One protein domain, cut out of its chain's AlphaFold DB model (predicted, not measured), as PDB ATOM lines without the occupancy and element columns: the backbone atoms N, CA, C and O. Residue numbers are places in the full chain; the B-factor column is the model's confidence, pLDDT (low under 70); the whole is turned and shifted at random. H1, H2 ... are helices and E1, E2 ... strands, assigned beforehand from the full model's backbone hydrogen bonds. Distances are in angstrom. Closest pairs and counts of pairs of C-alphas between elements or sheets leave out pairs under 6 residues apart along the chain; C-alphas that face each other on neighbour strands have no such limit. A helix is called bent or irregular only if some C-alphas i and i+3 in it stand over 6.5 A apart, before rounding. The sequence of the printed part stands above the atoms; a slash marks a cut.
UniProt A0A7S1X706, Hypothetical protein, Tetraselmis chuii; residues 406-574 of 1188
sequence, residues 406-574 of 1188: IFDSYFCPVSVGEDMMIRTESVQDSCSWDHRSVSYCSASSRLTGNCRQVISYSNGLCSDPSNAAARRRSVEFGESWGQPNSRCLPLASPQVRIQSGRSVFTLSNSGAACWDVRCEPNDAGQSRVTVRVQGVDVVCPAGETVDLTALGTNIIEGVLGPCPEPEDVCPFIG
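Overview. This is residues 406 to 574 of the 1188 residues of the protein "Hypothetical protein" of Tetraselmis chuii (UniProt A0A7S1X706). A strongly twisted sheet of E4, E7, E8 and E9 makes the body, with E4 near the middle of the domain and the short helix H4 packed on E7 and E8. A small sheet of E1, E2 and E3 joins it beside E4 and the first part of E7, while the hairpin of E5 and E6 reaches away elsewhere, with E10 beside E5. Residues 406 to 428, with no named element, make a long loop beyond the small sheet. The 169 printed residues, under half of them in named elements, hold E1 E2 E3 H1 H2 E4 E5 E6 E7 E8 E9 H3 E10 H4; the sheets, in orders E4 E7 E8 E9, E1 E2 E3 and E6 E5 E10, are antiparallel, and the class is mixed. The whole is compact, with a radius of gyration of the C-alphas of 16.6 A and spans of 48 by 44 by 32 A.

Along the chain. Find C-alpha 512 at (17.391, -48.222, -14.003); from there E7, residues 512 to 521, runs 25.6 A and bends by 63 degrees at residue 515. E4 is 486 to 490, E8 527 to 533, 19.3 A long, and E9 536 to 539. E1 begins at C-alpha 429, (17.427, -51.728, -10.194), and ends at 431; E2 is 437 to 441, and E3, 454 to 461, bends by 107 degrees at residue 458. Look for E5 at 496 to 500, E6 at 503 to 507 and E10 at 555 to 557. H1 is 465 to 470, H2 472 to 475, H3 548 to 551 and H4 566 to 572, ending at (3.733, -35.829, -11.841); H4 is irregular, its C-alphas 568 and 571 being 7.1 A apart.

Arrangement. Start at E7, whose pairing is staggered: 512 to 516 with E4 (N 487 to O 515, 2.9 A), 516 to 521 with E8 (N 518 to O 530, 2.8 A). E8 and E9 form a hairpin, with N 531 and O 538 at 2.8 A; E7, E8 and E9 are a meander, each strand the antiparallel neighbour of the one before, as are E1, E2 and E3. H4 is on this sheet at a height over the sheet of 7.4 A; its closest C-alphas to E8 are Pro 566 and Val 529, 5.9 A. The closest C-alphas of E1 and E4, Cys 431 and Cys 488, are 5.5 A apart. N 439 and O 430 of E1 and E2 are 2.8 A apart, N 438 and O 460 of E2 and E3 2.9 A. In the hairpin E5 and E6, N 496 and O 507 are 2.9 A apart; N 497 and O 557 of E5 and E10 are at 2.8 A. H1 only grazes the sheet of E1, H2 only just grazes that of E4, with 5 pairs of C-alphas within 10 A, and H3 only grazes those of E4 and E5. O i to N i+4 pairs are within hydrogen-bond range in 0 of 2 for H1 and 1 of 3 for H4, against 3 of 3 and 1 of 4 for O i to N i+3; H2 and H3 are too short for an i+4 pair.

Size, cuts and confidence. The C-alphas farthest apart, Asp 419 and Asp 523, are 53.1 A from each other. The printed part has no cut, and the link from E2 to E3, 12 residues, is long. Look in the B-factor column for low confidence: 23 residues are under 70, among them 413 to 427 and 443 to 446.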
ATOM      1  N   ILE A 406      -1.774 -55.238 -14.880       84.69
ATOM      2  CA  ILE A 406      -2.322 -54.184 -14.003       84.69
ATOM      3  C   ILE A 406      -1.438 -53.894 -12.770       84.69
ATOM      4  O   ILE A 406      -1.611 -52.869 -12.110       84.69
ATOM      5  N   PHE A 407      -0.501 -54.795 -12.468       86.56
ATOM      6  CA  PHE A 407       0.470 -54.713 -11.381       86.56
ATOM      7  C   PHE A 407       1.906 -54.431 -11.853       86.56
ATOM      8  O   PHE A 407       2.813 -54.414 -11.015       86.56
ATOM      9  N   ASP A 408       2.123 -54.199 -13.152       79.44
ATOM     10  CA  ASP A 408       3.438 -53.823 -13.680       79.44
ATOM     11  C   ASP A 408       3.963 -52.574 -12.946       79.44
ATOM     12  O   ASP A 408       3.208 -51.667 -12.592       79.44
ATOM     13  N   SER A 409       5.263 -52.570 -12.636       79.12
ATOM     14  CA  SER A 409       5.959 -51.572 -11.796       79.12
ATOM     15  C   SER A 409       5.498 -51.434 -10.331       79.12
ATOM     16  O   SER A 409       6.219 -50.815  -9.548       79.12
ATOM     17  N   TYR A 410       4.379 -52.036  -9.913       85.25
ATOM     18  CA  TYR A 410       3.953 -52.104  -8.505       85.25
ATOM     19  C   TYR A 410       4.545 -53.321  -7.783       85.25
ATOM     20  O   TYR A 410       5.107 -53.211  -6.688       85.25
ATOM     21  N   PHE A 411       4.437 -54.488  -8.416       84.56
ATOM     22  CA  PHE A 411       4.945 -55.757  -7.907       84.56
ATOM     23  C   PHE A 411       5.912 -56.385  -8.916       84.56
ATOM     24  O   PHE A 411       5.899 -56.063 -10.102       84.56
ATOM     25  N   CYS A 412       6.773 -57.284  -8.445       78.94
ATOM     26  CA  CYS A 412       7.722 -57.999  -9.287       78.94
ATOM     27  C   CYS A 412       7.223 -59.411  -9.623       78.94
ATOM     28  O   CYS A 412       6.762 -60.121  -8.720       78.94
ATOM     29  N   PRO A 413       7.378 -59.872 -10.880       68.75
ATOM     30  CA  PRO A 413       7.227 -61.282 -11.206       68.75
ATOM     31  C   PRO A 413       8.301 -62.110 -10.487       68.75
ATOM     32  O   PRO A 413       9.313 -61.590 -10.006       68.75
ATOM     33  N   VAL A 414       8.088 -63.423 -10.404       64.56
ATOM     34  CA  VAL A 414       9.046 -64.337  -9.777       64.56
ATOM     35  C   VAL A 414       9.093 -65.645 -10.549       64.56
ATOM     36  O   VAL A 414       8.067 -66.305 -10.715       64.56
ATOM     37  N   SER A 415      10.284 -66.061 -10.971       57.75
ATOM     38  CA  SER A 415      10.462 -67.360 -11.606       57.75
ATOM     39  C   SER A 415      10.472 -68.487 -10.575       57.75
ATOM     40  O   SER A 415      11.271 -68.534  -9.638       57.75
ATOM     41  N   VAL A 416       9.590 -69.459 -10.782       55.44
ATOM     42  CA  VAL A 416       9.707 -70.773 -10.150       55.44
ATOM     43  C   VAL A 416      10.651 -71.601 -11.018       55.44
ATOM     44  O   VAL A 416      10.397 -71.793 -12.206       55.44
ATOM     45  N   GLY A 417      11.767 -72.055 -10.449       54.06
ATOM     46  CA  GLY A 417      12.705 -72.930 -11.146       54.06
ATOM     47  C   GLY A 417      12.117 -74.317 -11.421       54.06
ATOM     48  O   GLY A 417      11.162 -74.741 -10.773       54.06
ATOM     49  N   GLU A 418      12.732 -75.070 -12.336       51.00
ATOM     50  CA  GLU A 418      12.363 -76.473 -12.631       51.00
ATOM     51  C   GLU A 418      12.465 -77.407 -11.402       51.00
ATOM     52  O   GLU A 418      11.874 -78.482 -11.371       51.00
ATOM     53  N   ASP A 419      13.193 -76.980 -10.367       49.00
ATOM     54  CA  ASP A 419      13.333 -77.611  -9.048       49.00
ATOM     55  C   ASP A 419      12.246 -77.181  -8.037       49.00
ATOM     56  O   ASP A 419      12.341 -77.503  -6.852       49.00
ATOM     57  N   MET A 420      11.231 -76.435  -8.490       50.53
ATOM     58  CA  MET A 420      10.218 -75.742  -7.681       50.53
ATOM     59  C   MET A 420      10.786 -74.742  -6.657       50.53
ATOM     60  O   MET A 420      10.054 -74.268  -5.786       50.53
ATOM     61  N   MET A 421      12.063 -74.359  -6.760       47.69
ATOM     62  CA  MET A 421      12.617 -73.289  -5.934       47.69
ATOM     63  C   MET A 421      12.174 -71.936  -6.486       47.69
ATOM     64  O   MET A 421      12.374 -71.634  -7.663       47.69
ATOM     65  N   ILE A 422      11.609 -71.099  -5.619       55.84
ATOM     66  CA  ILE A 422      11.239 -69.718  -5.941       55.84
ATOM     67  C   ILE A 422      12.533 -68.914  -6.124       55.84
ATOM     68  O   ILE A 422      13.141 -68.468  -5.147       55.84
ATOM     69  N   ARG A 423      12.979 -68.744  -7.370       52.91
ATOM     70  CA  ARG A 423      14.169 -67.959  -7.692       52.91
ATOM     71  C   ARG A 423      13.784 -66.485  -7.744       52.91
ATOM     72  O   ARG A 423      12.793 -66.098  -8.347       52.91
ATOM     73  N   THR A 424      14.589 -65.631  -7.128       52.31
ATOM     74  CA  THR A 424      14.690 -64.254  -7.606       52.31
ATOM     75  C   THR A 424      15.412 -64.297  -8.949       52.31
ATOM     76  O   THR A 424      16.586 -64.675  -8.996       52.31
ATOM     77  N   GLU A 425      14.750 -63.859 -10.020       52.75
ATOM     78  CA  GLU A 425      15.478 -63.133 -11.064       52.75
ATOM     79  C   GLU A 425      16.236 -61.972 -10.409       52.75
ATOM     80  O   GLU A 425      15.882 -61.531  -9.312       52.75
ATOM     81  N   SER A 426      17.365 -61.585 -11.004       49.84
ATOM     82  CA  SER A 426      18.381 -60.762 -10.342       49.84
ATOM     83  C   SER A 426      17.801 -59.513  -9.681       49.84
ATOM     84  O   SER A 426      16.850 -58.925 -10.190       49.84
ATOM     85  N   VAL A 427      18.423 -59.084  -8.574       54.94
ATOM     86  CA  VAL A 427      18.170 -57.772  -7.959       54.94
ATOM     87  C   VAL A 427      18.639 -56.700  -8.943       54.94
ATOM     88  O   VAL A 427      19.785 -56.259  -8.918       54.94
ATOM     89  N   GLN A 428      17.751 -56.402  -9.879       70.62
ATOM     90  CA  GLN A 428      17.899 -55.448 -10.953       70.62
ATOM     91  C   GLN A 428      17.205 -54.172 -10.464       70.62
ATOM     92  O   GLN A 428      16.046 -54.219 -10.043       70.62
ATOM     93  N   ASP A 429      17.945 -53.065 -10.441       82.75
ATOM     94  CA  ASP A 429      17.427 -51.728 -10.194       82.75
ATOM     95  C   ASP A 429      16.256 -51.490 -11.151       82.75
ATOM     96  O   ASP A 429      16.380 -51.589 -12.374       82.75
ATOM     97  N   SER A 430      15.107 -51.186 -10.567       86.94
ATOM     98  CA  SER A 430      13.872 -50.841 -11.250       86.94
ATOM     99  C   SER A 430      13.499 -49.396 -10.922       86.94
ATOM    100  O   SER A 430      14.199 -48.701 -10.182       86.94
ATOM    101  N   CYS A 431      12.386 -48.922 -11.468       88.56
ATOM    102  CA  CYS A 431      11.779 -47.673 -11.030       88.56
ATOM    103  C   CYS A 431      10.590 -47.959 -10.125       88.56
ATOM    104  O   CYS A 431       9.875 -48.936 -10.346       88.56
ATOM    105  N   SER A 432      10.352 -47.089  -9.144       87.00
ATOM    106  CA  SER A 432       9.052 -47.030  -8.478       87.00
ATOM    107  C   SER A 432       7.937 -46.787  -9.501       87.00
ATOM    108  O   SER A 432       8.156 -46.164 -10.540       87.00
ATOM    109  N   TRP A 433       6.733 -47.254  -9.180       84.69
ATOM    110  CA  TRP A 433       5.511 -47.113  -9.984       84.69
ATOM    111  C   TRP A 433       5.142 -45.656 -10.345       84.69
ATOM    112  O   TRP A 433       4.393 -45.435 -11.288       84.69
ATOM    113  N   ASP A 434       5.663 -44.665  -9.612       82.44
ATOM    114  CA  ASP A 434       5.504 -43.221  -9.862       82.44
ATOM    115  C   ASP A 434       6.682 -42.594 -10.638       82.44
ATOM    116  O   ASP A 434       6.751 -41.375 -10.816       82.44
ATOM    117  N   HIS A 435       7.662 -43.409 -11.040       88.44
ATOM    118  CA  HIS A 435       8.934 -43.002 -11.635       88.44
ATOM    119  C   HIS A 435       9.741 -41.975 -10.813       88.44
ATOM    120  O   HIS A 435      10.637 -41.322 -11.345       88.44
ATOM    121  N   ARG A 436       9.492 -41.791  -9.511       86.56
ATOM    122  CA  ARG A 436      10.223 -40.797  -8.697       86.56
ATOM    123  C   ARG A 436      11.537 -41.312  -8.128       86.56
ATOM    124  O   ARG A 436      12.400 -40.498  -7.797       86.56
ATOM    125  N   SER A 437      11.724 -42.626  -8.034       87.94
ATOM    126  CA  SER A 437      12.898 -43.220  -7.395       87.94
ATOM    127  C   SER A 437      13.429 -44.451  -8.120       87.94
ATOM    128  O   SER A 437      12.673 -45.188  -8.749       87.94
ATOM    129  N   VAL A 438      14.741 -44.667  -7.996       89.06
ATOM    130  CA  VAL A 438      15.356 -45.972  -8.255       89.06
ATOM    131  C   VAL A 438      15.012 -46.904  -7.093       89.06
ATOM    132  O   VAL A 438      15.172 -46.555  -5.916       89.06
ATOM    133  N   SER A 439      14.554 -48.093  -7.453       87.50
ATOM    134  CA  SER A 439      13.947 -49.099  -6.590       87.50
ATOM    135  C   SER A 439      14.544 -50.475  -6.867       87.50
ATOM    136  O   SER A 439      15.360 -50.643  -7.770       87.50
ATOM    137  N   TYR A 440      14.138 -51.475  -6.092       82.44
ATOM    138  CA  TYR A 440      14.515 -52.868  -6.294       82.44
ATOM    139  C   TYR A 440      13.343 -53.804  -5.997       82.44
ATOM    140  O   TYR A 440      12.468 -53.507  -5.181       82.44
ATOM    141  N   CYS A 441      13.346 -54.978  -6.628       80.06
ATOM    142  CA  CYS A 441      12.435 -56.057  -6.264       80.06
ATOM    143  C   CYS A 441      12.787 -56.602  -4.877       80.06
ATOM    144  O   CYS A 441      13.825 -57.246  -4.699       80.06
ATOM    145  N   SER A 442      11.928 -56.364  -3.885       73.75
ATOM    146  CA  SER A 442      12.180 -56.856  -2.533       73.75
ATOM    147  C   SER A 442      11.979 -58.370  -2.447       73.75
ATOM    148  O   SER A 442      10.943 -58.907  -2.840       73.75
ATOM    149  N   ALA A 443      12.965 -59.075  -1.884       61.50
ATOM    150  CA  ALA A 443      12.868 -60.513  -1.634       61.50
ATOM    151  C   ALA A 443      11.827 -60.859  -0.549       61.50
ATOM    152  O   ALA A 443      11.277 -61.962  -0.571       61.50
ATOM    153  N   SER A 444      11.536 -59.918   0.358       60.66
ATOM    154  CA  SER A 444      10.445 -59.991   1.333       60.66
ATOM    155  C   SER A 444       9.348 -58.982   1.001       60.66
ATOM    156  O   SER A 444       9.626 -57.787   0.851       60.66
ATOM    157  N   SER A 445       8.101 -59.441   0.967       60.97
ATOM    158  CA  SER A 445       6.933 -58.581   1.155       60.97
ATOM    159  C   SER A 445       6.997 -57.882   2.519       60.97
ATOM    160  O   SER A 445       7.648 -58.356   3.455       60.97
ATOM    161  N   ARG A 446       6.340 -56.726   2.628       66.62
ATOM    162  CA  ARG A 446       6.107 -56.029   3.896       66.62
ATOM    163  C   ARG A 446       4.641 -55.657   3.938       66.62
ATOM    164  O   ARG A 446       4.272 -54.620   3.404       66.62
ATOM    165  N   LEU A 447       3.848 -56.514   4.573       72.50
ATOM    166  CA  LEU A 447       2.406 -56.331   4.676       72.50
ATOM    167  C   LEU A 447       1.699 -56.325   3.304       72.50
ATOM    168  O   LEU A 447       0.794 -55.554   3.029       72.50
ATOM    169  N   THR A 448       2.193 -57.145   2.380       73.25
ATOM    170  CA  THR A 448       1.661 -57.258   1.010       73.25
ATOM    171  C   THR A 448       1.328 -58.711   0.664       73.25
ATOM    172  O   THR A 448       1.323 -59.105  -0.508       73.25
ATOM    173  N   GLY A 449       1.114 -59.547   1.686       73.69
ATOM    174  CA  GLY A 449       0.926 -60.984   1.577       73.69
ATOM    175  C   GLY A 449       2.083 -61.643   0.828       73.69
ATOM    176  O   GLY A 449       3.262 -61.458   1.132       73.69
ATOM    177  N   ASN A 450       1.750 -62.395  -0.222       71.81
ATOM    178  CA  ASN A 450       2.733 -63.048  -1.093       71.81
ATOM    179  C   ASN A 450       3.224 -62.163  -2.262       71.81
ATOM    180  O   ASN A 450       3.990 -62.636  -3.103       71.81
ATOM    181  N   CYS A 451       2.795 -60.900  -2.350       79.12
ATOM    182  CA  CYS A 451       3.126 -60.017  -3.467       79.12
ATOM    183  C   CYS A 451       4.445 -59.273  -3.211       79.12
ATOM    184  O   CYS A 451       4.545 -58.448  -2.300       79.12
ATOM    185  N   ARG A 452       5.479 -59.558  -4.015       80.00
ATOM    186  CA  ARG A 452       6.796 -58.909  -3.894       80.00
ATOM    187  C   ARG A 452       6.750 -57.487  -4.435       80.00
ATOM    188  O   ARG A 452       6.680 -57.290  -5.641       80.00
ATOM    189  N   GLN A 453       6.796 -56.512  -3.539       80.81
ATOM    190  CA  GLN A 453       6.734 -55.089  -3.860       80.81
ATOM    191  C   GLN A 453       8.034 -54.578  -4.505       80.81
ATOM    192  O   GLN A 453       9.138 -55.011  -4.146       80.81
ATOM    193  N   VAL A 454       7.895 -53.621  -5.423       82.88
ATOM    194  CA  VAL A 454       8.997 -52.762  -5.875       82.88
ATOM    195  C   VAL A 454       9.260 -51.718  -4.788       82.88
ATOM    196  O   VAL A 454       8.456 -50.811  -4.596       82.88
ATOM    197  N   ILE A 455      10.368 -51.842  -4.051       80.06
ATOM    198  CA  ILE A 455      10.687 -50.957  -2.920       80.06
ATOM    199  C   ILE A 455      11.794 -49.977  -3.308       80.06
ATOM    200  O   ILE A 455      12.851 -50.369  -3.799       80.06
ATOM    201  N   SER A 456      11.563 -48.693  -3.054       85.12
ATOM    202  CA  SER A 456      12.517 -47.611  -3.293       85.12
ATOM    203  C   SER A 456      13.762 -47.706  -2.402       85.12
ATOM    204  O   SER A 456      13.671 -47.944  -1.194       85.12
ATOM    205  N   TYR A 457      14.946 -47.459  -2.969       83.06
ATOM    206  CA  TYR A 457      16.169 -47.320  -2.172       83.06
ATOM    207  C   TYR A 457      16.129 -46.042  -1.326       83.06
ATOM    208  O   TYR A 457      15.761 -44.984  -1.831       83.06
ATOM    209  N   SER A 458      16.614 -46.093  -0.078       79.81
ATOM    210  CA  SER A 458      16.685 -44.931   0.835       79.81
ATOM    211  C   SER A 458      17.420 -43.711   0.255       79.81
ATOM    212  O   SER A 458      17.148 -42.584   0.651       79.81
ATOM    213  N   ASN A 459      18.324 -43.932  -0.702       81.50
ATOM    214  CA  ASN A 459      19.066 -42.927  -1.471       81.50
ATOM    215  C   ASN A 459      18.726 -42.969  -2.983       81.50
ATOM    216  O   ASN A 459      19.575 -42.698  -3.842       81.50
ATOM    217  N   GLY A 460      17.511 -43.417  -3.312       87.19
ATOM    218  CA  GLY A 460      17.010 -43.657  -4.667       87.19
ATOM    219  C   GLY A 460      16.099 -42.561  -5.218       87.19
ATOM    220  O   GLY A 460      15.899 -42.519  -6.428       87.19
ATOM    221  N   LEU A 461      15.566 -41.663  -4.377       87.38
ATOM    222  CA  LEU A 461      14.697 -40.558  -4.805       87.38
ATOM    223  C   LEU A 461      15.451 -39.614  -5.758       87.38
ATOM    224  O   LEU A 461      16.387 -38.916  -5.355       87.38
ATOM    225  N   CYS A 462      15.030 -39.586  -7.024       88.81
ATOM    226  CA  CYS A 462      15.734 -38.910  -8.116       88.81
ATOM    227  C   CYS A 462      15.810 -37.389  -7.934       88.81
ATOM    228  O   CYS A 462      16.802 -36.755  -8.303       88.81
ATOM    229  N   SER A 463      14.769 -36.795  -7.344       85.06
ATOM    230  CA  SER A 463      14.648 -35.350  -7.148       85.06
ATOM    231  C   SER A 463      15.341 -34.809  -5.894       85.06
ATOM    232  O   SER A 463      15.379 -33.594  -5.727       85.06
ATOM    233  N   ASP A 464      15.891 -35.657  -5.017       82.12
ATOM    234  CA  ASP A 464      16.571 -35.212  -3.790       82.12
ATOM    235  C   ASP A 464      18.006 -34.704  -4.073       82.12
ATOM    236  O   ASP A 464      18.854 -35.472  -4.550       82.12
ATOM    237  N   PRO A 465      18.331 -33.429  -3.761       80.00
ATOM    238  CA  PRO A 465      19.681 -32.882  -3.898       80.00
ATOM    239  C   PRO A 465      20.764 -33.605  -3.083       80.00
ATOM    240  O   PRO A 465      21.941 -33.502  -3.440       80.00
ATOM    241  N   SER A 466      20.414 -34.334  -2.016       79.62
ATOM    242  CA  SER A 466      21.390 -35.091  -1.219       79.62
ATOM    243  C   SER A 466      22.041 -36.215  -2.042       79.62
ATOM    244  O   SER A 466      23.272 -36.345  -2.071       79.62
ATOM    245  N   ASN A 467      21.238 -36.935  -2.834       82.88
ATOM    246  CA  ASN A 467      21.682 -38.052  -3.671       82.88
ATOM    247  C   ASN A 467      22.650 -37.604  -4.783       82.88
ATOM    248  O   ASN A 467      23.603 -38.318  -5.114       82.88
ATOM    249  N   ALA A 468      22.485 -36.380  -5.298       79.62
ATOM    250  CA  ALA A 468      23.371 -35.795  -6.309       79.62
ATOM    251  C   ALA A 468      24.822 -35.626  -5.821       79.62
ATOM    252  O   ALA A 468      25.771 -35.782  -6.594       79.62
ATOM    253  N   ALA A 469      25.020 -35.335  -4.531       71.69
ATOM    254  CA  ALA A 469      26.351 -35.154  -3.961       71.69
ATOM    255  C   ALA A 469      27.137 -36.472  -3.863       71.69
ATOM    256  O   ALA A 469      28.358 -36.450  -4.040       71.69
ATOM    257  N   ALA A 470      26.444 -37.591  -3.623       68.56
ATOM    258  CA  ALA A 470      27.028 -38.930  -3.549       68.56
ATOM    259  C   ALA A 470      27.279 -39.534  -4.943       68.56
ATOM    260  O   ALA A 470      28.326 -40.132  -5.187       68.56
ATOM    261  N   ARG A 471      26.348 -39.336  -5.886       76.50
ATOM    262  CA  ARG A 471      26.354 -39.992  -7.203       76.50
ATOM    263  C   ARG A 471      27.105 -39.224  -8.305       76.50
ATOM    264  O   ARG A 471      26.948 -39.561  -9.472       76.50
ATOM    265  N   ARG A 472      27.964 -38.242  -7.986       68.38
ATOM    266  CA  ARG A 472      28.623 -37.325  -8.961       68.38
ATOM    267  C   ARG A 472      29.187 -37.971 -10.233       68.38
ATOM    268  O   ARG A 472      29.083 -37.362 -11.290       68.38
ATOM    269  N   ARG A 473      29.768 -39.176 -10.152       70.94
ATOM    270  CA  ARG A 473      30.309 -39.880 -11.332       70.94
ATOM    271  C   ARG A 473      29.226 -40.296 -12.333       70.94
ATOM    272  O   ARG A 473      29.503 -40.280 -13.519       70.94
ATOM    273  N   SER A 474      28.009 -40.622 -11.887       78.38
ATOM    274  CA  SER A 474      26.884 -40.989 -12.772       78.38
ATOM    275  C   SER A 474      26.469 -39.848 -13.709       78.38
ATOM    276  O   SER A 474      26.114 -40.082 -14.861       78.38
ATOM    277  N   VAL A 475      26.624 -38.599 -13.259       76.75
ATOM    278  CA  VAL A 475      26.317 -37.394 -14.044       76.75
ATOM    279  C   VAL A 475      27.222 -37.283 -15.279       76.75
ATOM    280  O   VAL A 475      26.798 -36.771 -16.314       76.75
ATOM    281  N   GLU A 476      28.439 -37.839 -15.232       79.81
ATOM    282  CA  GLU A 476      29.327 -37.926 -16.402       79.81
ATOM    283  C   GLU A 476      28.775 -38.870 -17.488       79.81
ATOM    284  O   GLU A 476      29.086 -38.688 -18.661       79.81
ATOM    285  N   PHE A 477      27.898 -39.819 -17.134       84.38
ATOM    286  CA  PHE A 477      27.185 -40.720 -18.054       84.38
ATOM    287  C   PHE A 477      25.813 -40.165 -18.484       84.38
ATOM    288  O   PHE A 477      25.114 -40.791 -19.276       84.38
ATOM    289  N   GLY A 478      25.452 -38.968 -18.008       85.06
ATOM    290  CA  GLY A 478      24.230 -38.252 -18.372       85.06
ATOM    291  C   GLY A 478      23.107 -38.297 -17.338       85.06
ATOM    292  O   GLY A 478      22.116 -37.598 -17.545       85.06
ATOM    293  N   GLU A 479      23.256 -39.049 -16.243       89.75
ATOM    294  CA  GLU A 479      22.241 -39.108 -15.185       89.75
ATOM    295  C   GLU A 479      22.022 -37.749 -14.510       89.75
ATOM    296  O   GLU A 479      22.941 -36.949 -14.315       89.75
ATOM    297  N   SER A 480      20.784 -37.507 -14.093       89.44
ATOM    298  CA  SER A 480      20.347 -36.268 -13.462       89.44
ATOM    299  C   SER A 480      19.842 -36.569 -12.060       89.44
ATOM    300  O   SER A 480      18.787 -37.170 -11.891       89.44
ATOM    301  N   TRP A 481      20.571 -36.141 -11.035       88.62
ATOM    302  CA  TRP A 481      20.168 -36.305  -9.636       88.62
ATOM    303  C   TRP A 481      19.919 -34.941  -8.990       88.62
ATOM    304  O   TRP A 481      20.592 -33.953  -9.304       88.62
ATOM    305  N   GLY A 482      18.940 -34.873  -8.088       82.56
ATOM    306  CA  GLY A 482      18.606 -33.659  -7.344       82.56
ATOM    307  C   GLY A 482      17.924 -32.554  -8.152       82.56
ATOM    308  O   GLY A 482      17.875 -31.417  -7.689       82.56
ATOM    309  N   GLN A 483      17.431 -32.858  -9.357       83.06
ATOM    310  CA  GLN A 483      16.637 -31.918 -10.156       83.06
ATOM    311  C   GLN A 483      15.139 -32.162  -9.914       83.06
ATOM    312  O   GLN A 483      14.732 -33.324  -9.865       83.06
ATOM    313  N   PRO A 484      14.278 -31.128  -9.828       80.12
ATOM    314  CA  PRO A 484      12.858 -31.327  -9.507       80.12
ATOM    315  C   PRO A 484      12.093 -32.192 -10.524       80.12
ATOM    316  O   PRO A 484      11.201 -32.963 -10.164       80.12
ATOM    317  N   ASN A 485      12.491 -32.102 -11.793       86.06
ATOM    318  CA  ASN A 485      11.969 -32.894 -12.906       86.06
ATOM    319  C   ASN A 485      12.676 -34.250 -13.079       86.06
ATOM    320  O   ASN A 485      12.368 -34.978 -14.020       86.06
ATOM    321  N   SER A 486      13.629 -34.602 -12.208       89.44
ATOM    322  CA  SER A 486      14.346 -35.863 -12.361       89.44
ATOM    323  C   SER A 486      13.462 -37.058 -12.023       89.44
ATOM    324  O   SER A 486      12.887 -37.119 -10.932       89.44
ATOM    325  N   ARG A 487      13.348 -38.005 -12.952       91.44
ATOM    326  CA  ARG A 487      12.569 -39.238 -12.806       91.44
ATOM    327  C   ARG A 487      13.409 -40.450 -13.179       91.44
ATOM    328  O   ARG A 487      14.311 -40.366 -14.010       91.44
ATOM    329  N   CYS A 488      13.099 -41.570 -12.547       92.12
ATOM    330  CA  CYS A 488      13.669 -42.863 -12.856       92.12
ATOM    331  C   CYS A 488      13.110 -43.362 -14.189       92.12
ATOM    332  O   CYS A 488      11.894 -43.395 -14.383       92.12
ATOM    333  N   LEU A 489      13.994 -43.792 -15.084       93.06
ATOM    334  CA  LEU A 489      13.647 -44.501 -16.311       93.06
ATOM    335  C   LEU A 489      14.418 -45.833 -16.369       93.06
ATOM    336  O   LEU A 489      15.581 -45.872 -15.941       93.06
ATOM    337  N   PRO A 490      13.816 -46.911 -16.908       91.19
ATOM    338  CA  PRO A 490      14.516 -48.174 -17.123       91.19
ATOM    339  C   PRO A 490      15.700 -48.041 -18.093       91.19
ATOM    340  O   PRO A 490      15.743 -47.148 -18.943       91.19
ATOM    341  N   LEU A 491      16.656 -48.962 -17.985       89.81
ATOM    342  CA  LEU A 491      17.809 -49.108 -18.869       89.81
ATOM    343  C   LEU A 491      17.833 -50.516 -19.468       89.81
ATOM    344  O   LEU A 491      18.149 -51.491 -18.787       89.81
ATOM    345  N   ALA A 492      17.568 -50.610 -20.771       88.75
ATOM    346  CA  ALA A 492      17.662 -51.856 -21.528       88.75
ATOM    347  C   ALA A 492      19.116 -52.354 -21.680       88.75
ATOM    348  O   ALA A 492      19.346 -53.540 -21.916       88.75
ATOM    349  N   SER A 493      20.110 -51.467 -21.543       86.94
ATOM    350  CA  SER A 493      21.532 -51.831 -21.513       86.94
ATOM    351  C   SER A 493      22.040 -52.086 -20.082       86.94
ATOM    352  O   SER A 493      21.878 -51.202 -19.239       86.94
ATOM    353  N   PRO A 494      22.783 -53.181 -19.811       81.81
ATOM    354  CA  PRO A 494      23.344 -53.486 -18.481       81.81
ATOM    355  C   PRO A 494      24.538 -52.594 -18.076       81.81
ATOM    356  O   PRO A 494      25.141 -52.776 -17.019       81.81
ATOM    357  N   GLN A 495      24.944 -51.670 -18.948       85.88
ATOM    358  CA  GLN A 495      25.986 -50.682 -18.694       85.88
ATOM    359  C   GLN A 495      25.830 -49.485 -19.635       85.88
ATOM    360  O   GLN A 495      25.411 -49.644 -20.781       85.88
ATOM    361  N   VAL A 496      26.241 -48.308 -19.169       88.12
ATOM    362  CA  VAL A 496      26.485 -47.125 -20.004       88.12
ATOM    363  C   VAL A 496      27.990 -46.867 -20.028       88.12
ATOM    364  O   VAL A 496      28.672 -47.004 -19.010       88.12
ATOM    365  N   ARG A 497      28.551 -46.525 -21.189       91.00
ATOM    366  CA  ARG A 497      29.995 -46.306 -21.359       91.00
ATOM    367  C   ARG A 497      30.266 -44.985 -22.046       91.00
ATOM    368  O   ARG A 497      29.658 -44.681 -23.070       91.00
ATOM    369  N   ILE A 498      31.230 -44.243 -21.516       91.38
ATOM    370  CA  ILE A 498      31.674 -42.958 -22.063       91.38
ATOM    371  C   ILE A 498      33.153 -43.006 -22.436       91.38
ATOM    372  O   ILE A 498      33.963 -43.642 -21.757       91.38
ATOM    373  N   GLN A 499      33.524 -42.295 -23.496       91.44
ATOM    374  CA  GLN A 499      34.914 -42.104 -23.895       91.44
ATOM    375  C   GLN A 499      35.382 -40.685 -23.543       91.44
ATOM    376  O   GLN A 499      34.779 -39.695 -23.944       91.44
ATOM    377  N   SER A 500      36.497 -40.565 -22.826       88.25
ATOM    378  CA  SER A 500      37.169 -39.283 -22.588       88.25
ATOM    379  C   SER A 500      38.600 -39.357 -23.114       88.25
ATOM    380  O   SER A 500      39.484 -40.002 -22.540       88.25
ATOM    381  N   GLY A 501      38.816 -38.756 -24.287       88.19
ATOM    382  CA  GLY A 501      40.071 -38.859 -25.031       88.19
ATOM    383  C   GLY A 501      40.373 -40.301 -25.453       88.19
ATOM    384  O   GLY A 501      39.750 -40.830 -26.371       88.19
ATOM    385  N   ARG A 502      41.356 -40.930 -24.793       87.94
ATOM    386  CA  ARG A 502      41.740 -42.341 -25.005       87.94
ATOM    387  C   ARG A 502      41.223 -43.294 -23.924       87.94
ATOM    388  O   ARG A 502      41.363 -44.502 -24.088       87.94
ATOM    389  N   SER A 503      40.663 -42.773 -22.835       90.81
ATOM    390  CA  SER A 503      40.125 -43.584 -21.743       90.81
ATOM    391  C   SER A 503      38.651 -43.880 -21.993       90.81
ATOM    392  O   SER A 503      37.901 -42.984 -22.379       90.81
ATOM    393  N   VAL A 504      38.235 -45.117 -21.738       90.81
ATOM    394  CA  VAL A 504      36.822 -45.505 -21.687       90.81
ATOM    395  C   VAL A 504      36.464 -45.780 -20.235       90.81
ATOM    396  O   VAL A 504      37.178 -46.513 -19.553       90.81
ATOM    397  N   PHE A 505      35.360 -45.199 -19.783       89.12
ATOM    398  CA  PHE A 505      34.784 -45.433 -18.467       89.12
ATOM    399  C   PHE A 505      33.467 -46.188 -18.635       89.12
ATOM    400  O   PHE A 505      32.719 -45.938 -19.580       89.12
ATOM    401  N   THR A 506      33.194 -47.108 -17.715       88.25
ATOM    402  CA  THR A 506      31.976 -47.921 -17.688       88.25
ATOM    403  C   THR A 506      31.234 -47.643 -16.391       88.25
ATOM    404  O   THR A 506      31.823 -47.735 -15.314       88.25
ATOM    405  N   LEU A 507      29.944 -47.348 -16.506       82.94
ATOM    406  CA  LEU A 507      28.984 -47.359 -15.419       82.94
ATOM    407  C   LEU A 507      28.099 -48.591 -15.614       82.94
ATOM    408  O   LEU A 507      27.242 -48.624 -16.496       82.94
ATOM    409  N   SER A 508      28.350 -49.633 -14.826       76.31
ATOM    410  CA  SER A 508      27.497 -50.821 -14.788       76.31
ATOM    411  C   SER A 508      26.260 -50.494 -13.958       76.31
ATOM    412  O   SER A 508      26.311 -50.562 -12.733       76.31
ATOM    413  N   ASN A 509      25.180 -50.098 -14.632       67.06
ATOM    414  CA  ASN A 509      23.891 -49.842 -14.002       67.06
ATOM    415  C   ASN A 509      23.031 -51.097 -14.070       67.06
ATOM    416  O   ASN A 509      22.795 -51.650 -15.144       67.06
ATOM    417  N   SER A 510      22.507 -51.497 -12.923       67.44
ATOM    418  CA  SER A 510      21.673 -52.677 -12.746       67.44
ATOM    419  C   SER A 510      20.240 -52.500 -13.268       67.44
ATOM    420  O   SER A 510      19.357 -53.140 -12.739       67.44
ATOM    421  N   GLY A 511      19.980 -51.705 -14.316       83.56
ATOM    422  CA  GLY A 511      18.692 -51.713 -15.040       83.56
ATOM    423  C   GLY A 511      17.778 -50.489 -14.902       83.56
ATOM    424  O   GLY A 511      16.784 -50.419 -15.623       83.56
ATOM    425  N   ALA A 512      18.115 -49.495 -14.078       89.81
ATOM    426  CA  ALA A 512      17.391 -48.222 -14.003       89.81
ATOM    427  C   ALA A 512      18.312 -47.053 -13.613       89.81
ATOM    428  O   ALA A 512      19.387 -47.266 -13.051       89.81
ATOM    429  N   ALA A 513      17.910 -45.819 -13.936       90.06
ATOM    430  CA  ALA A 513      18.656 -44.598 -13.609       90.06
ATOM    431  C   ALA A 513      17.764 -43.342 -13.609       90.06
ATOM    432  O   ALA A 513      16.684 -43.344 -14.198       90.06
ATOM    433  N   CYS A 514      18.225 -42.254 -12.981       91.81
ATOM    434  CA  CYS A 514      17.499 -40.979 -12.910       91.81
ATOM    435  C   CYS A 514      17.902 -40.002 -14.030       91.81
ATOM    436  O   CYS A 514      19.089 -39.779 -14.270       91.81
ATOM    437  N   TRP A 515      16.922 -39.353 -14.664       92.50
ATOM    438  CA  TRP A 515      17.103 -38.463 -15.820       92.50
ATOM    439  C   TRP A 515      16.229 -37.204 -15.719       92.50
ATOM    440  O   TRP A 515      15.147 -37.261 -15.148       92.50
ATOM    441  N   ASP A 516      16.658 -36.066 -16.288       91.62
ATOM    442  CA  ASP A 516      15.816 -34.855 -16.379       91.62
ATOM    443  C   ASP A 516      14.721 -35.086 -17.427       91.62
ATOM    444  O   ASP A 516      15.000 -35.073 -18.628       91.62
ATOM    445  N   VAL A 517      13.493 -35.341 -16.967       92.56
ATOM    446  CA  VAL A 517      12.350 -35.656 -17.829       92.56
ATOM    447  C   VAL A 517      11.467 -34.429 -18.020       92.56
ATOM    448  O   VAL A 517      11.153 -33.685 -17.093       92.56
ATOM    449  N   ARG A 518      11.042 -34.214 -19.261       90.94
ATOM    450  CA  ARG A 518      10.222 -33.087 -19.694       90.94
ATOM    451  C   ARG A 518       9.031 -33.609 -20.470       90.94
ATOM    452  O   ARG A 518       9.136 -34.591 -21.200       90.94
ATOM    453  N   CYS A 519       7.911 -32.922 -20.318       88.81
ATOM    454  CA  CYS A 519       6.679 -33.246 -21.011       88.81
ATOM    455  C   CYS A 519       6.284 -32.066 -21.888       88.81
ATOM    456  O   CYS A 519       5.958 -30.989 -21.392       88.81
ATOM    457  N   GLU A 520       6.363 -32.276 -23.195       85.62
ATOM    458  CA  GLU A 520       6.100 -31.269 -24.221       85.62
ATOM    459  C   GLU A 520       4.878 -31.692 -25.041       85.62
ATOM    460  O   GLU A 520       4.716 -32.885 -25.292       85.62
ATOM    461  N   PRO A 521       4.016 -30.772 -25.501       84.75
ATOM    462  CA  PRO A 521       2.974 -31.131 -26.454       84.75
ATOM    463  C   PRO A 521       3.597 -31.528 -27.804       84.75
ATOM    464  O   PRO A 521       4.464 -30.828 -28.331       84.75
ATOM    465  N   ASN A 522       3.135 -32.639 -28.379       81.12
ATOM    466  CA  ASN A 522       3.391 -33.003 -29.771       81.12
ATOM    467  C   ASN A 522       2.521 -32.164 -30.734       81.12
ATOM    468  O   ASN A 522       1.670 -31.382 -30.305       81.12
ATOM    469  N   ASP A 523       2.686 -32.356 -32.046       83.88
ATOM    470  CA  ASP A 523       1.936 -31.613 -33.076       83.88
ATOM    471  C   ASP A 523       0.408 -31.851 -33.041       83.88
ATOM    472  O   ASP A 523      -0.356 -31.083 -33.625       83.88
ATOM    473  N   ALA A 524      -0.052 -32.895 -32.339       83.25
ATOM    474  CA  ALA A 524      -1.462 -33.199 -32.084       83.25
ATOM    475  C   ALA A 524      -1.967 -32.680 -30.716       83.25
ATOM    476  O   ALA A 524      -3.125 -32.906 -30.362       83.25
ATOM    477  N   GLY A 525      -1.125 -31.986 -29.941       81.56
ATOM    478  CA  GLY A 525      -1.450 -31.443 -28.618       81.56
ATOM    479  C   GLY A 525      -1.414 -32.454 -27.465       81.56
ATOM    480  O   GLY A 525      -1.828 -32.117 -26.358       81.56
ATOM    481  N   GLN A 526      -0.927 -33.676 -27.695       83.56
ATOM    482  CA  GLN A 526      -0.764 -34.709 -26.665       83.56
ATOM    483  C   GLN A 526       0.613 -34.585 -26.002       83.56
ATOM    484  O   GLN A 526       1.590 -34.249 -26.671       83.56
ATOM    485  N   SER A 527       0.721 -34.894 -24.708       86.19
ATOM    486  CA  SER A 527       2.009 -34.916 -24.003       86.19
ATOM    487  C   SER A 527       2.967 -35.953 -24.599       86.19
ATOM    488  O   SER A 527       2.587 -37.097 -24.827       86.19
ATOM    489  N   ARG A 528       4.226 -35.562 -24.797       90.00
ATOM    490  CA  ARG A 528       5.342 -36.395 -25.253       90.00
ATOM    491  C   ARG A 528       6.464 -36.338 -24.223       90.00
ATOM    492  O   ARG A 528       6.851 -35.246 -23.804       90.00
ATOM    493  N   VAL A 529       7.001 -37.502 -23.862       93.44
ATOM    494  CA  VAL A 529       8.160 -37.616 -22.973       93.44
ATOM    495  C   VAL A 529       9.437 -37.254 -23.743       93.44
ATOM    496  O   VAL A 529       9.737 -37.823 -24.795       93.44
ATOM    497  N   THR A 530      10.196 -36.306 -23.204       93.75
ATOM    498  CA  THR A 530      11.499 -35.856 -23.706       93.75
ATOM    499  C   THR A 530      12.499 -35.918 -22.546       93.75
ATOM    500  O   THR A 530      12.186 -35.502 -21.434       93.75
ATOM    501  N   VAL A 531      13.699 -36.449 -22.771       94.06
ATOM    502  CA  VAL A 531      14.701 -36.738 -21.733       94.06
ATOM    503  C   VAL A 531      15.986 -35.980 -22.038       94.06
ATOM    504  O   VAL A 531      16.456 -36.012 -23.176       94.06
ATOM    505  N   ARG A 532      16.581 -35.304 -21.045       92.06
ATOM    506  CA  ARG A 532      17.863 -34.610 -21.235       92.06
ATOM    507  C   ARG A 532      19.048 -35.471 -20.806       92.06
ATOM    508  O   ARG A 532      19.243 -35.729 -19.622       92.06
ATOM    509  N   VAL A 533      19.886 -35.838 -21.774       90.75
ATOM    510  CA  VAL A 533      21.086 -36.672 -21.619       90.75
ATOM    511  C   VAL A 533      22.321 -35.823 -21.921       90.75
ATOM    512  O   VAL A 533      22.461 -35.299 -23.023       90.75
ATOM    513  N   GLN A 534      23.208 -35.634 -20.936       87.88
ATOM    514  CA  GLN A 534      24.447 -34.832 -21.064       87.88
ATOM    515  C   GLN A 534      24.263 -33.413 -21.664       87.88
ATOM    516  O   GLN A 534      25.202 -32.812 -22.182       87.88
ATOM    517  N   GLY A 535      23.054 -32.847 -21.586       86.44
ATOM    518  CA  GLY A 535      22.726 -31.537 -22.153       86.44
ATOM    519  C   GLY A 535      22.031 -31.556 -23.522       86.44
ATOM    520  O   GLY A 535      21.602 -30.487 -23.956       86.44
ATOM    521  N   VAL A 536      21.851 -32.718 -24.154       90.75
ATOM    522  CA  VAL A 536      21.030 -32.924 -25.364       90.75
ATOM    523  C   VAL A 536      19.631 -33.391 -24.952       90.75
ATOM    524  O   VAL A 536      19.516 -34.248 -24.083       90.75
ATOM    525  N   ASP A 537      18.575 -32.835 -25.546       92.06
ATOM    526  CA  ASP A 537      17.199 -33.323 -25.364       92.06
ATOM    527  C   ASP A 537      16.881 -34.390 -26.426       92.06
ATOM    528  O   ASP A 537      17.103 -34.152 -27.615       92.06
ATOM    529  N   VAL A 538      16.347 -35.543 -26.018       92.50
ATOM    530  CA  VAL A 538      15.920 -36.628 -26.918       92.50
ATOM    531  C   VAL A 538      14.494 -37.074 -26.599       92.50
ATOM    532  O   VAL A 538      14.096 -37.139 -25.440       92.50
ATOM    533  N   VAL A 539      13.699 -37.363 -27.629       93.25
ATOM    534  CA  VAL A 539      12.344 -37.914 -27.463       93.25
ATOM    535  C   VAL A 539      12.438 -39.353 -26.954       93.25
ATOM    536  O   VAL A 539      13.247 -40.121 -27.464       93.25
ATOM    537  N   CYS A 540      11.588 -39.718 -25.993       93.75
ATOM    538  CA  CYS A 540      11.417 -41.088 -25.508       93.75
ATOM    539  C   CYS A 540      10.008 -41.566 -25.919       93.75
ATOM    540  O   CYS A 540       9.039 -41.231 -25.233       93.75
ATOM    541  N   PRO A 541       9.838 -42.248 -27.069       93.25
ATOM    542  CA  PRO A 541       8.530 -42.720 -27.522       93.25
ATOM    543  C   PRO A 541       8.066 -43.883 -26.643       93.25
ATOM    544  O   PRO A 541       8.840 -44.806 -26.406       93.25
ATOM    545  N   ALA A 542       6.829 -43.844 -26.145       92.44
ATOM    546  CA  ALA A 542       6.340 -44.824 -25.177       92.44
ATOM    547  C   ALA A 542       6.442 -46.273 -25.689       92.44
ATOM    548  O   ALA A 542       6.185 -46.554 -26.860       92.44
ATOM    549  N   GLY A 543       6.883 -47.181 -24.816       91.00
ATOM    550  CA  GLY A 543       7.183 -48.579 -25.141       91.00
ATOM    551  C   GLY A 543       8.468 -48.811 -25.954       91.00
ATOM    552  O   GLY A 543       8.990 -49.926 -25.941       91.00
ATOM    553  N   GLU A 544       9.017 -47.794 -26.627       94.88
ATOM    554  CA  GLU A 544      10.258 -47.898 -27.405       94.88
ATOM    555  C   GLU A 544      11.516 -47.686 -26.538       94.88
ATOM    556  O   GLU A 544      11.447 -47.384 -25.343       94.88
ATOM    557  N   THR A 545      12.694 -47.862 -27.141       94.69
ATOM    558  CA  THR A 545      14.000 -47.628 -26.510       94.69
ATOM    559  C   THR A 545      14.814 -46.592 -27.284       94.69
ATOM    560  O   THR A 545      14.658 -46.424 -28.493       94.69
ATOM    561  N   VAL A 546      15.702 -45.886 -26.582       94.25
ATOM    562  CA  VAL A 546      16.534 -44.811 -27.139       94.25
ATOM    563  C   VAL A 546      18.009 -45.198 -27.044       94.25
ATOM    564  O   VAL A 546      18.561 -45.334 -25.950       94.25
ATOM    565  N   ASP A 547      18.658 -45.355 -28.198       93.69
ATOM    566  CA  ASP A 547      20.109 -45.535 -28.307       93.69
ATOM    567  C   ASP A 547      20.828 -44.228 -27.933       93.69
ATOM    568  O   ASP A 547      20.713 -43.210 -28.623       93.69
ATOM    569  N   LEU A 548      21.581 -44.251 -26.833       91.19
ATOM    570  CA  LEU A 548      22.282 -43.075 -26.318       91.19
ATOM    571  C   LEU A 548      23.531 -42.721 -27.142       91.19
ATOM    572  O   LEU A 548      24.021 -41.595 -27.057       91.19
ATOM    573  N   THR A 549      24.037 -43.639 -27.970       91.75
ATOM    574  CA  THR A 549      25.182 -43.387 -28.862       91.75
ATOM    575  C   THR A 549      24.788 -42.532 -30.072       91.75
ATOM    576  O   THR A 549      25.596 -41.747 -30.576       91.75
ATOM    577  N   ALA A 550      23.515 -42.589 -30.484       90.44
ATOM    578  CA  ALA A 550      22.965 -41.781 -31.574       90.44
ATOM    579  C   ALA A 550      22.918 -40.270 -31.262       90.44
ATOM    580  O   ALA A 550      22.754 -39.456 -32.172       90.44
ATOM    581  N   LEU A 551      23.101 -39.877 -29.994       87.50
ATOM    582  CA  LEU A 551      23.074 -38.482 -29.536       87.50
ATOM    583  C   LEU A 551      24.306 -37.662 -29.955       87.50
ATOM    584  O   LEU A 551      24.311 -36.441 -29.796       87.50
ATOM    585  N   GLY A 552      25.366 -38.307 -30.457       84.12
ATOM    586  CA  GLY A 552      26.600 -37.628 -30.871       84.12
ATOM    587  C   GLY A 552      27.399 -37.008 -29.717       84.12
ATOM    588  O   GLY A 552      28.219 -36.115 -29.949       84.12
ATOM    589  N   THR A 553      27.152 -37.449 -28.481       89.56
ATOM    590  CA  THR A 553      27.906 -37.037 -27.291       89.56
ATOM    591  C   THR A 553      29.162 -37.907 -27.120       89.56
ATOM    592  O   THR A 553      29.698 -38.428 -28.098       89.56
ATOM    593  N   ASN A 554      29.682 -38.063 -25.896       91.19
ATOM    594  CA  ASN A 554      30.788 -38.983 -25.627       91.19
ATOM    595  C   ASN A 554      30.343 -40.379 -25.144       91.19
ATOM    596  O   ASN A 554      31.204 -41.180 -24.772       91.19
ATOM    597  N   ILE A 555      29.036 -40.670 -25.146       91.06
ATOM    598  CA  ILE A 555      28.487 -42.005 -24.869       91.06
ATOM    599  C   ILE A 555      28.759 -42.916 -26.076       91.06
ATOM    600  O   ILE A 555      28.432 -42.577 -27.209       91.06
ATOM    601  N   ILE A 556      29.371 -44.074 -25.822       92.56
ATOM    602  CA  ILE A 556      29.765 -45.065 -26.840       92.56
ATOM    603  C   ILE A 556      29.071 -46.425 -26.673       92.56
ATOM    604  O   ILE A 556      29.226 -47.299 -27.521       92.56
ATOM    605  N   GLU A 557      28.330 -46.617 -25.581       91.94
ATOM    606  CA  GLU A 557      27.463 -47.776 -25.341       91.94
ATOM    607  C   GLU A 557      26.386 -47.361 -24.326       91.94
ATOM    608  O   GLU A 557      26.719 -46.722 -23.325       91.94
ATOM    609  N   GLY A 558      25.118 -47.696 -24.566       90.25
ATOM    610  CA  GLY A 558      24.016 -47.414 -23.640       90.25
ATOM    611  C   GLY A 558      22.667 -47.287 -24.350       90.25
ATOM    612  O   GLY A 558      22.578 -46.658 -25.403       90.25
ATOM    613  N   VAL A 559      21.620 -47.879 -23.776       92.75
ATOM    614  CA  VAL A 559      20.251 -47.872 -24.308       92.75
ATOM    615  C   VAL A 559      19.269 -47.604 -23.169       92.75
ATOM    616  O   VAL A 559      19.188 -48.368 -22.204       92.75
ATOM    617  N   LEU A 560      18.521 -46.513 -23.304       92.38
ATOM    618  CA  LEU A 560      17.465 -46.087 -22.392       92.38
ATOM    619  C   LEU A 560      16.137 -46.760 -22.760       92.38
ATOM    620  O   LEU A 560      15.842 -46.947 -23.940       92.38
ATOM    621  N   GLY A 561      15.323 -47.078 -21.759       90.31
ATOM    622  CA  GLY A 561      13.961 -47.579 -21.924       90.31
ATOM    623  C   GLY A 561      13.759 -49.042 -21.489       90.31
ATOM    624  O   GLY A 561      14.700 -49.664 -20.993       90.31
ATOM    625  N   PRO A 562      12.543 -49.599 -21.659       91.69
ATOM    626  CA  PRO A 562      11.412 -49.013 -22.389       91.69
ATOM    627  C   PRO A 562      10.944 -47.677 -21.801       91.69
ATOM    628  O   PRO A 562      10.916 -47.494 -20.584       91.69
ATOM    629  N   CYS A 563      10.640 -46.715 -22.671       92.94
ATOM    630  CA  CYS A 563      10.118 -45.415 -22.263       92.94
ATOM    631  C   CYS A 563       8.699 -45.573 -21.683       92.94
ATOM    632  O   CYS A 563       7.888 -46.290 -22.276       92.94
ATOM    633  N   PRO A 564       8.369 -44.900 -20.569       91.44
ATOM    634  CA  PRO A 564       7.033 -44.952 -19.984       91.44
ATOM    635  C   PRO A 564       6.009 -44.198 -20.838       91.44
ATOM    636  O   PRO A 564       6.361 -43.308 -21.619       91.44
ATOM    637  N   GLU A 565       4.730 -44.518 -20.640       89.38
ATOM    638  CA  GLU A 565       3.637 -43.738 -21.215       89.38
ATOM    639  C   GLU A 565       3.623 -42.306 -20.647       89.38
ATOM    640  O   GLU A 565       3.938 -42.094 -19.468       89.38
ATOM    641  N   PRO A 566       3.216 -41.288 -21.432       88.69
ATOM    642  CA  PRO A 566       3.135 -39.916 -20.941       88.69
ATOM    643  C   PRO A 566       2.190 -39.759 -19.743       88.69
ATOM    644  O   PRO A 566       2.361 -38.826 -18.962       88.69
ATOM    645  N   GLU A 567       1.201 -40.640 -19.572       82.50
ATOM    646  CA  GLU A 567       0.244 -40.575 -18.463       82.50
ATOM    647  C   GLU A 567       0.769 -41.115 -17.123       82.50
ATOM    648  O   GLU A 567       0.358 -40.594 -16.087       82.50
ATOM    649  N   ASP A 568       1.736 -42.039 -17.106       80.69
ATOM    650  CA  ASP A 568       2.361 -42.504 -15.854       80.69
ATOM    651  C   ASP A 568       3.414 -41.513 -15.311       80.69
ATOM    652  O   ASP A 568       3.790 -41.585 -14.144       80.69
ATOM    653  N   VAL A 569       3.883 -40.550 -16.125       86.62
ATOM    654  CA  VAL A 569       4.982 -39.634 -15.746       86.62
ATOM    655  C   VAL A 569       4.615 -38.150 -15.812       86.62
ATOM    656  O   VAL A 569       4.915 -37.397 -14.880       86.62
ATOM    657  N   CYS A 570       3.954 -37.680 -16.873       85.56
ATOM    658  CA  CYS A 570       3.716 -36.245 -17.065       85.56
ATOM    659  C   CYS A 570       2.763 -35.584 -16.052       85.56
ATOM    660  O   CYS A 570       3.023 -34.428 -15.711       85.56
ATOM    661  N   PRO A 571       1.714 -36.242 -15.512       80.19
ATOM    662  CA  PRO A 571       0.891 -35.662 -14.443       80.19
ATOM    663  C   PRO A 571       1.675 -35.332 -13.166       80.19
ATOM    664  O   PRO A 571       1.220 -34.503 -12.372       80.19
ATOM    665  N   PHE A 572       2.843 -35.959 -12.991       76.50
ATOM    666  CA  PHE A 572       3.733 -35.829 -11.841       76.50
ATOM    667  C   PHE A 572       4.956 -34.933 -12.128       76.50
ATOM    668  O   PHE A 572       5.880 -34.870 -11.315       76.50
ATOM    669  N   ILE A 573       4.993 -34.228 -13.269       78.81
ATOM    670  CA  ILE A 573       6.053 -33.287 -13.680       78.81
ATOM    671  C   ILE A 573       5.463 -31.884 -13.903       78.81
ATOM    672  O   ILE A 573       4.267 -31.714 -14.121       78.81
ATOM    673  N   GLY A 574       6.305 -30.847 -13.837       76.44
ATOM    674  CA  GLY A 574       5.923 -29.486 -14.229       76.44
ATOM    675  C   GLY A 574       5.141 -28.705 -13.172       76.44
ATOM    676  O   GLY A 574       4.709 -27.585 -13.443       76.44
TER     677      GLY A 574